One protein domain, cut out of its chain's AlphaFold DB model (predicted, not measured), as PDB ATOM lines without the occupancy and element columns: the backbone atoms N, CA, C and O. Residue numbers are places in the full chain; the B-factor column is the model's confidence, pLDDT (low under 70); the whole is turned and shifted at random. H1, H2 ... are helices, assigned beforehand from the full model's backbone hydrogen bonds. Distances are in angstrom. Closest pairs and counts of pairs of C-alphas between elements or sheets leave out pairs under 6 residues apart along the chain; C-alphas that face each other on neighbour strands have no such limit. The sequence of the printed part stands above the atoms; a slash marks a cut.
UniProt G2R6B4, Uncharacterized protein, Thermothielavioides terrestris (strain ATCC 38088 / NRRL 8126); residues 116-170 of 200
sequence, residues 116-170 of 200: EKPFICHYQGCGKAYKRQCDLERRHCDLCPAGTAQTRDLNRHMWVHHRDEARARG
ATOM      1  N   GLU A 116      48.986   8.136 -23.437       80.44
ATOM      2  CA  GLU A 116      48.002   8.457 -24.478       80.44
ATOM      3  C   GLU A 116      47.664   9.952 -24.610       80.44
ATOM      4  O   GLU A 116      47.014  10.345 -25.579       80.44
ATOM      5  N   LYS A 117      48.029  10.797 -23.638       88.56
ATOM      6  CA  LYS A 117      47.629  12.215 -23.598       88.56
ATOM      7  C   LYS A 117      48.842  13.132 -23.404       88.56
ATOM      8  O   LYS A 117      49.007  13.686 -22.318       88.56
ATOM      9  N   PRO A 118      49.708  13.290 -24.423       91.12
ATOM     10  CA  PRO A 118      50.945  14.061 -24.292       91.12
ATOM     11  C   PRO A 118      50.714  15.576 -24.150       91.12
ATOM     12  O   PRO A 118      51.627  16.301 -23.768       91.12
ATOM     13  N   PHE A 119      49.507  16.072 -24.440       91.50
ATOM     14  CA  PHE A 119      49.202  17.502 -24.456       91.50
ATOM     15  C   PHE A 119      48.535  17.935 -23.147       91.50
ATOM     16  O   PHE A 119      47.329  17.760 -22.975       91.50
ATOM     17  N   ILE A 120      49.307  18.493 -22.214       89.81
ATOM     18  CA  ILE A 120      48.817  18.928 -20.897       89.81
ATOM     19  C   ILE A 120      48.534  20.432 -20.910       89.81
ATOM     20  O   ILE A 120      49.345  21.226 -21.380       89.81
ATOM     21  N   CYS A 121      47.385  20.837 -20.371       87.62
ATOM     22  CA  CYS A 121      47.064  22.241 -20.163       87.62
ATOM     23  C   CYS A 121      47.853  22.822 -18.988       87.62
ATOM     24  O   CYS A 121      47.644  22.449 -17.835       87.62
ATOM     25  N   HIS A 122      48.721  23.787 -19.300       88.25
ATOM     26  CA  HIS A 122      49.541  24.520 -18.333       88.25
ATOM     27  C   HIS A 122      48.809  25.684 -17.644       88.25
ATOM     28  O   HIS A 122      49.415  26.411 -16.860       88.25
ATOM     29  N   TYR A 123      47.515  25.882 -17.914       83.94
ATOM     30  CA  TYR A 123      46.728  26.914 -17.242       83.94
ATOM     31  C   TYR A 123      46.579  26.590 -15.750       83.94
ATOM     32  O   TYR A 123      46.261  25.453 -15.381       83.94
ATOM     33  N   GLN A 124      46.808  27.588 -14.890       85.12
ATOM     34  CA  GLN A 124      46.813  27.398 -13.440       85.12
ATOM     35  C   GLN A 124      45.470  26.831 -12.955       85.12
ATOM     36  O   GLN A 124      44.415  27.412 -13.189       85.12
ATOM     37  N   GLY A 125      45.513  25.663 -12.305       80.50
ATOM     38  CA  GLY A 125      44.329  24.967 -11.789       80.50
ATOM     39  C   GLY A 125      43.553  24.110 -12.802       80.50
ATOM     40  O   GLY A 125      42.579  23.475 -12.408       80.50
ATOM     41  N   CYS A 126      43.959  24.040 -14.077       84.81
ATOM     42  CA  CYS A 126      43.278  23.206 -15.075       84.81
ATOM     43  C   CYS A 126      43.720  21.734 -15.000       84.81
ATOM     44  O   CYS A 126      42.885  20.850 -14.820       84.81
ATOM     45  N   GLY A 127      45.022  21.458 -15.162       85.12
ATOM     46  CA  GLY A 127      45.605  20.107 -15.065       85.12
ATOM     47  C   GLY A 127      45.078  19.070 -16.073       85.12
ATOM     48  O   GLY A 127      45.415  17.891 -15.979       85.12
ATOM     49  N   LYS A 128      44.236  19.474 -17.036       85.69
ATOM     50  CA  LYS A 128      43.625  18.573 -18.023       85.69
ATOM     51  C   LYS A 128      44.654  18.155 -19.074       85.69
ATOM     52  O   LYS A 128      45.396  18.994 -19.579       85.69
ATOM     53  N   ALA A 129      44.657  16.875 -19.438       89.25
ATOM     54  CA  ALA A 129      45.488  16.324 -20.508       89.25
ATOM     55  C   ALA A 129      44.629  15.869 -21.699       89.25
ATOM     56  O   ALA A 129      43.540  15.310 -21.520       89.25
ATOM     57  N   TYR A 130      45.134  16.077 -22.911       88.31
ATOM     58  CA  TYR A 130      44.436  15.865 -24.175       88.31
ATOM     59  C   TYR A 130      45.210  14.913 -25.092       88.31
ATOM     60  O   TYR A 130      46.439  14.844 -25.055       88.31
ATOM     61  N   LYS A 131      44.474  14.181 -25.942       90.38
ATOM     62  CA  LYS A 131      45.050  13.271 -26.952       90.38
ATOM     63  C   LYS A 131      45.596  14.016 -28.179       90.38
ATOM     64  O   LYS A 131      46.478  13.508 -28.856       90.38
ATOM     65  N   ARG A 132      45.076  15.214 -28.472       89.62
ATOM     66  CA  ARG A 132      45.442  16.033 -29.640       89.62
ATOM     67  C   ARG A 132      45.785  17.456 -29.217       89.62
ATOM     68  O   ARG A 132      45.147  17.999 -28.318       89.62
ATOM     69  N   GLN A 133      46.721  18.082 -29.925       88.69
ATOM     70  CA  GLN A 133      47.117  19.472 -29.690       88.69
ATOM     71  C   GLN A 133      45.969  20.465 -29.931       88.69
ATOM     72  O   GLN A 133      45.799  21.400 -29.157       88.69
ATOM     73  N   CYS A 134      45.115  20.228 -30.933       83.31
ATOM     74  CA  CYS A 134      43.960  21.092 -31.205       83.31
ATOM     75  C   CYS A 134      42.933  21.120 -30.056       83.31
ATOM     76  O   CYS A 134      42.197  22.090 -29.901       83.31
ATOM     77  N   ASP A 135      42.886  20.073 -29.225       83.81
ATOM     78  CA  ASP A 135      42.043  20.048 -28.029       83.81
ATOM     79  C   ASP A 135      42.694  20.791 -26.847       83.81
ATOM     80  O   ASP A 135      41.975  21.325 -26.003       83.81
ATOM     81  N   LEU A 136      44.030  20.871 -26.811       84.88
ATOM     82  CA  LEU A 136      44.793  21.680 -25.855       84.88
ATOM     83  C   LEU A 136      44.689  23.181 -26.162       84.88
ATOM     84  O   LEU A 136      44.617  23.988 -25.240       84.88
ATOM     85  N   GLU A 137      44.617  23.562 -27.440       82.06
ATOM     86  CA  GLU A 137      44.412  24.957 -27.867       82.06
ATOM     87  C   GLU A 137      43.040  25.535 -27.472       82.06
ATOM     88  O   GLU A 137      42.763  26.715 -27.720       82.06
ATOM     89  N   ARG A 138      42.171  24.741 -26.830       79.56
ATOM     90  CA  ARG A 138      40.926  25.241 -26.240       79.56
ATOM     91  C   ARG A 138      41.245  26.335 -25.230       79.56
ATOM     92  O   ARG A 138      41.876  26.113 -24.202       79.56
ATOM     93  N   ARG A 139      40.762  27.533 -25.542       77.50
ATOM     94  CA  ARG A 139      40.986  28.734 -24.748       77.50
ATOM     95  C   ARG A 139      40.189  28.663 -23.446       77.50
ATOM     96  O   ARG A 139      39.034  28.227 -23.421       77.50
ATOM     97  N   HIS A 140      40.816  29.129 -22.376       84.69
ATOM     98  CA  HIS A 140      40.164  29.351 -21.094       84.69
ATOM     99  C   HIS A 140      39.600  30.763 -21.024       84.69
ATOM    100  O   HIS A 140      40.041  31.650 -21.756       84.69
ATOM    101  N   CYS A 141      38.605  30.967 -20.164       89.12
ATOM    102  CA  CYS A 141      38.245  32.322 -19.782       89.12
ATOM    103  C   CYS A 141      39.263  32.818 -18.753       89.12
ATOM    104  O   CYS A 141      39.465  32.174 -17.728       89.12
ATOM    105  N   ASP A 142      39.875  33.971 -19.013       88.44
ATOM    106  CA  ASP A 142      40.856  34.564 -18.096       88.44
ATOM    107  C   ASP A 142      40.191  35.137 -16.829       88.44
ATOM    108  O   ASP A 142      40.848  35.357 -15.817       88.44
ATOM    109  N   LEU A 143      38.878  35.394 -16.883       90.56
ATOM    110  CA  LEU A 143      38.119  36.047 -15.815       90.56
ATOM    111  C   LEU A 143      37.424  35.070 -14.868       90.56
ATOM    112  O   LEU A 143      37.060  35.454 -13.755       90.56
ATOM    113  N   CYS A 144      37.207  33.821 -15.287       89.38
ATOM    114  CA  CYS A 144      36.588  32.822 -14.430       89.38
ATOM    115  C   CYS A 144      37.103  31.400 -14.704       89.38
ATOM    116  O   CYS A 144      37.448  31.052 -15.835       89.38
ATOM    117  N   PRO A 145      37.090  30.519 -13.690       82.62
ATOM    118  CA  PRO A 145      37.569  29.144 -13.832       82.62
ATOM    119  C   PRO A 145      36.619  28.237 -14.637       82.62
ATOM    120  O   PRO A 145      36.986  27.118 -14.987       82.62
ATOM    121  N   ALA A 146      35.395  28.688 -14.938       74.94
ATOM    122  CA  ALA A 146      34.351  27.865 -15.555       74.94
ATOM    123  C   ALA A 146      34.507  27.676 -17.081       74.94
ATOM    124  O   ALA A 146      33.763  26.907 -17.689       74.94
ATOM    125  N   GLY A 147      35.466  28.348 -17.724       67.56
ATOM    126  CA  GLY A 147      35.636  28.297 -19.176       67.56
ATOM    127  C   GLY A 147      36.632  27.233 -19.640       67.56
ATOM    128  O   GLY A 147      37.833  27.482 -19.667       67.56
ATOM    129  N   THR A 148      36.157  26.075 -20.105       64.00
ATOM    130  CA  THR A 148      36.931  25.225 -21.034       64.00
ATOM    131  C   THR A 148      36.066  24.904 -22.242       64.00
ATOM    132  O   THR A 148      35.312  23.932 -22.221       64.00
ATOM    133  N   ALA A 149      36.127  25.733 -23.280       70.25
ATOM    134  CA  ALA A 149      35.253  25.578 -24.434       70.25
ATOM    135  C   ALA A 149      35.994  25.899 -25.738       70.25
ATOM    136  O   ALA A 149      37.091  26.457 -25.721       70.25
ATOM    137  N   GLN A 150      35.431  25.502 -26.881       85.19
ATOM    138  CA  GLN A 150      35.973  25.910 -28.182       85.19
ATOM    139  C   GLN A 150      35.946  27.443 -28.296       85.19
ATOM    140  O   GLN A 150      35.134  28.083 -27.633       85.19
ATOM    141  N   THR A 151      36.767  28.056 -29.156       86.75
ATOM    142  CA  THR A 151      36.831  29.529 -29.310       86.75
ATOM    143  C   THR A 151      35.452  30.176 -29.469       86.75
ATOM    144  O   THR A 151      35.165  31.207 -28.865       86.75
ATOM    145  N   ARG A 152      34.560  29.535 -30.232       86.88
ATOM    146  CA  ARG A 152      33.182  29.998 -30.419       86.88
ATOM    147  C   ARG A 152      32.367  29.983 -29.124       86.88
ATOM    148  O   ARG A 152      31.630  30.922 -28.834       86.88
ATOM    149  N   ASP A 153      32.505  28.924 -28.343       87.69
ATOM    150  CA  ASP A 153      31.812  28.779 -27.067       87.69
ATOM    151  C   ASP A 153      32.417  29.683 -25.992       87.69
ATOM    152  O   ASP A 153      31.673  30.210 -25.169       87.69
ATOM    153  N   LEU A 154      33.728  29.945 -26.037       89.62
ATOM    154  CA  LEU A 154      34.361  30.950 -25.187       89.62
ATOM    155  C   LEU A 154      33.812  32.344 -25.502       89.62
ATOM    156  O   LEU A 154      33.422  33.053 -24.583       89.62
ATOM    157  N   ASN A 155      33.698  32.721 -26.778       90.88
ATOM    158  CA  ASN A 155      33.077  33.994 -27.152       90.88
ATOM    159  C   ASN A 155      31.633  34.083 -26.638       90.88
ATOM    160  O   ASN A 155      31.233  35.111 -26.091       90.88
ATOM    161  N   ARG A 156      30.857  32.996 -26.747       90.81
ATOM    162  CA  ARG A 156      29.508  32.938 -26.166       90.81
ATOM    163  C   ARG A 156      29.538  33.115 -24.647       90.81
ATOM    164  O   ARG A 156      28.755  33.899 -24.119       90.81
ATOM    165  N   HIS A 157      30.435  32.417 -23.961       92.38
ATOM    166  CA  HIS A 157      30.615  32.508 -22.515       92.38
ATOM    167  C   HIS A 157      30.959  33.941 -22.083       92.38
ATOM    168  O   HIS A 157      30.314  34.475 -21.183       92.38
ATOM    169  N   MET A 158      31.892  34.590 -22.785       92.62
ATOM    170  CA  MET A 158      32.269  35.985 -22.555       92.62
ATOM    171  C   MET A 158      31.053  36.908 -22.673       92.62
ATOM    172  O   MET A 158      30.821  37.730 -21.798       92.62
ATOM    173  N   TRP A 159      30.203  36.739 -23.687       91.69
ATOM    174  CA  TRP A 159      29.002  37.570 -23.837       91.69
ATOM    175  C   TRP A 159      27.933  37.356 -22.754       91.69
ATOM    176  O   TRP A 159      27.176  38.287 -22.474       91.69
ATOM    177  N   VAL A 160      27.852  36.157 -22.168       91.56
ATOM    178  CA  VAL A 160      26.859  35.811 -21.134       91.56
ATOM    179  C   VAL A 160      27.333  36.210 -19.734       91.56
ATOM    180  O   VAL A 160      26.542  36.759 -18.972       91.56
ATOM    181  N   HIS A 161      28.602  35.968 -19.400       93.56
ATOM    182  CA  HIS A 161      29.136  36.159 -18.044       93.56
ATOM    183  C   HIS A 161      30.061  37.374 -17.894       93.56
ATOM    184  O   HIS A 161      30.183  37.913 -16.798       93.56
ATOM    185  N   HIS A 162      30.688  37.837 -18.979       94.00
ATOM    186  CA  HIS A 162      31.710  38.891 -18.968       94.00
ATOM    187  C   HIS A 162      31.461  39.925 -20.072       94.00
ATOM    188  O   HIS A 162      32.329  40.228 -20.894       94.00
ATOM    189  N   ARG A 163      30.229  40.437 -20.130       93.69
ATOM    190  CA  ARG A 163      29.743  41.244 -21.257       93.69
ATOM    191  C   ARG A 163      30.577  42.502 -21.513       93.69
ATOM    192  O   ARG A 163      30.773  42.864 -22.672       93.69
ATOM    193  N   ASP A 164      31.059  43.152 -20.461       95.12
ATOM    194  CA  ASP A 164      31.862  44.369 -20.590       95.12
ATOM    195  C   ASP A 164      33.267  44.066 -21.112       95.12
ATOM    196  O   ASP A 164      33.733  44.730 -22.034       95.12
ATOM    197  N   GLU A 165      33.887  42.982 -20.642       95.62
ATOM    198  CA  GLU A 165      35.176  42.522 -21.165       95.62
ATOM    199  C   GLU A 165      35.064  42.080 -22.631       95.62
ATOM    200  O   GLU A 165      35.926  42.382 -23.453       95.62
ATOM    201  N   ALA A 166      33.972  41.401 -22.996       94.44
ATOM    202  CA  ALA A 166      33.713  41.018 -24.382       94.44
ATOM    203  C   ALA A 166      33.649  42.244 -25.310       94.44
ATOM    204  O   ALA A 166      34.187  42.206 -26.419       94.44
ATOM    205  N   ARG A 167      33.032  43.340 -24.843       94.81
ATOM    206  CA  ARG A 167      33.005  44.626 -25.556       94.81
ATOM    207  C   ARG A 167      34.386  45.268 -25.620       94.81
ATOM    208  O   ARG A 167      34.777  45.702 -26.697       94.81
ATOM    209  N   ALA A 168      35.118  45.302 -24.507       96.56
ATOM    210  CA  ALA A 168      36.460  45.882 -24.439       96.56
ATOM    211  C   ALA A 168      37.441  45.179 -25.392       96.56
ATOM    212  O   ALA A 168      38.242  45.830 -26.056       96.56
ATOM    213  N   ARG A 169      37.316  43.853 -25.530       93.44
ATOM    214  CA  ARG A 169      38.102  43.037 -26.469       93.44
ATOM    215  C   ARG A 169      37.605  43.102 -27.919       93.44
ATOM    216  O   ARG A 169      38.174  42.432 -28.777       93.44
ATOM    217  N   GLY A 170      36.538  43.853 -28.203       93.75
ATOM    218  CA  GLY A 170      35.967  43.967 -29.547       93.75
ATOM    219  C   GLY A 170      35.455  42.639 -30.108       93.75
ATOM    220  O   GLY A 170      35.449  42.450 -31.325       93.75
TER     221      GLY A 170
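This is residues 116 to 170 of the 200 residues of an uncharacterized protein of Thermothielavioides terrestris (strain ATCC 38088 / NRRL 8126) (UniProt G2R6B4). Little regular structure is found here: an elongated chain path starts with a looped stretch, residues 116 to 132, then a short helix H1, and passes through a second loop, residues 137 to 150, to H2 and H3 at the other end. Residues 119 to 120 pair with 129 to 130, antiparallel. The printed part has 55 residues with H1, H2 and H3 in that order and no named strand; the class is all helix, though these hold only 21 residues. It is only just loose, close to compact, with a radius of gyration of the C-alphas of 12.3 A and spans of 39 by 20 by 14 A.

Look first at H1, residues 133 to 136, which is apart from H2, residues 151 to 161, and from H3, residues 163 to 168. H2 and H3 touch, their closest C-alphas being those of Met 158 and Ala 166, 5.5 A apart. They run opposite ways at a steep tilt of 64 degrees. In H2 and H3 every O i to N i+4 pair is within hydrogen-bond range; H1 is too short for such a pair.

Find C-alpha 133 at (47.117, 19.472, -29.690); H1 runs 5.0 A from there. H2 begins at C-alpha 151, (36.831, 29.529, -29.310), and runs 15.2 A; H3 runs 8.8 A to C-alpha 168 at (36.460, 45.882, -24.439).

The farthest C-alphas, Glu 116 and Asp 164, are 39.6 A apart. The printed part has no cut; H1 to H2 is a long link, H2 to H3 a tight one. Look at residues 147 to 148 for pLDDT under 70.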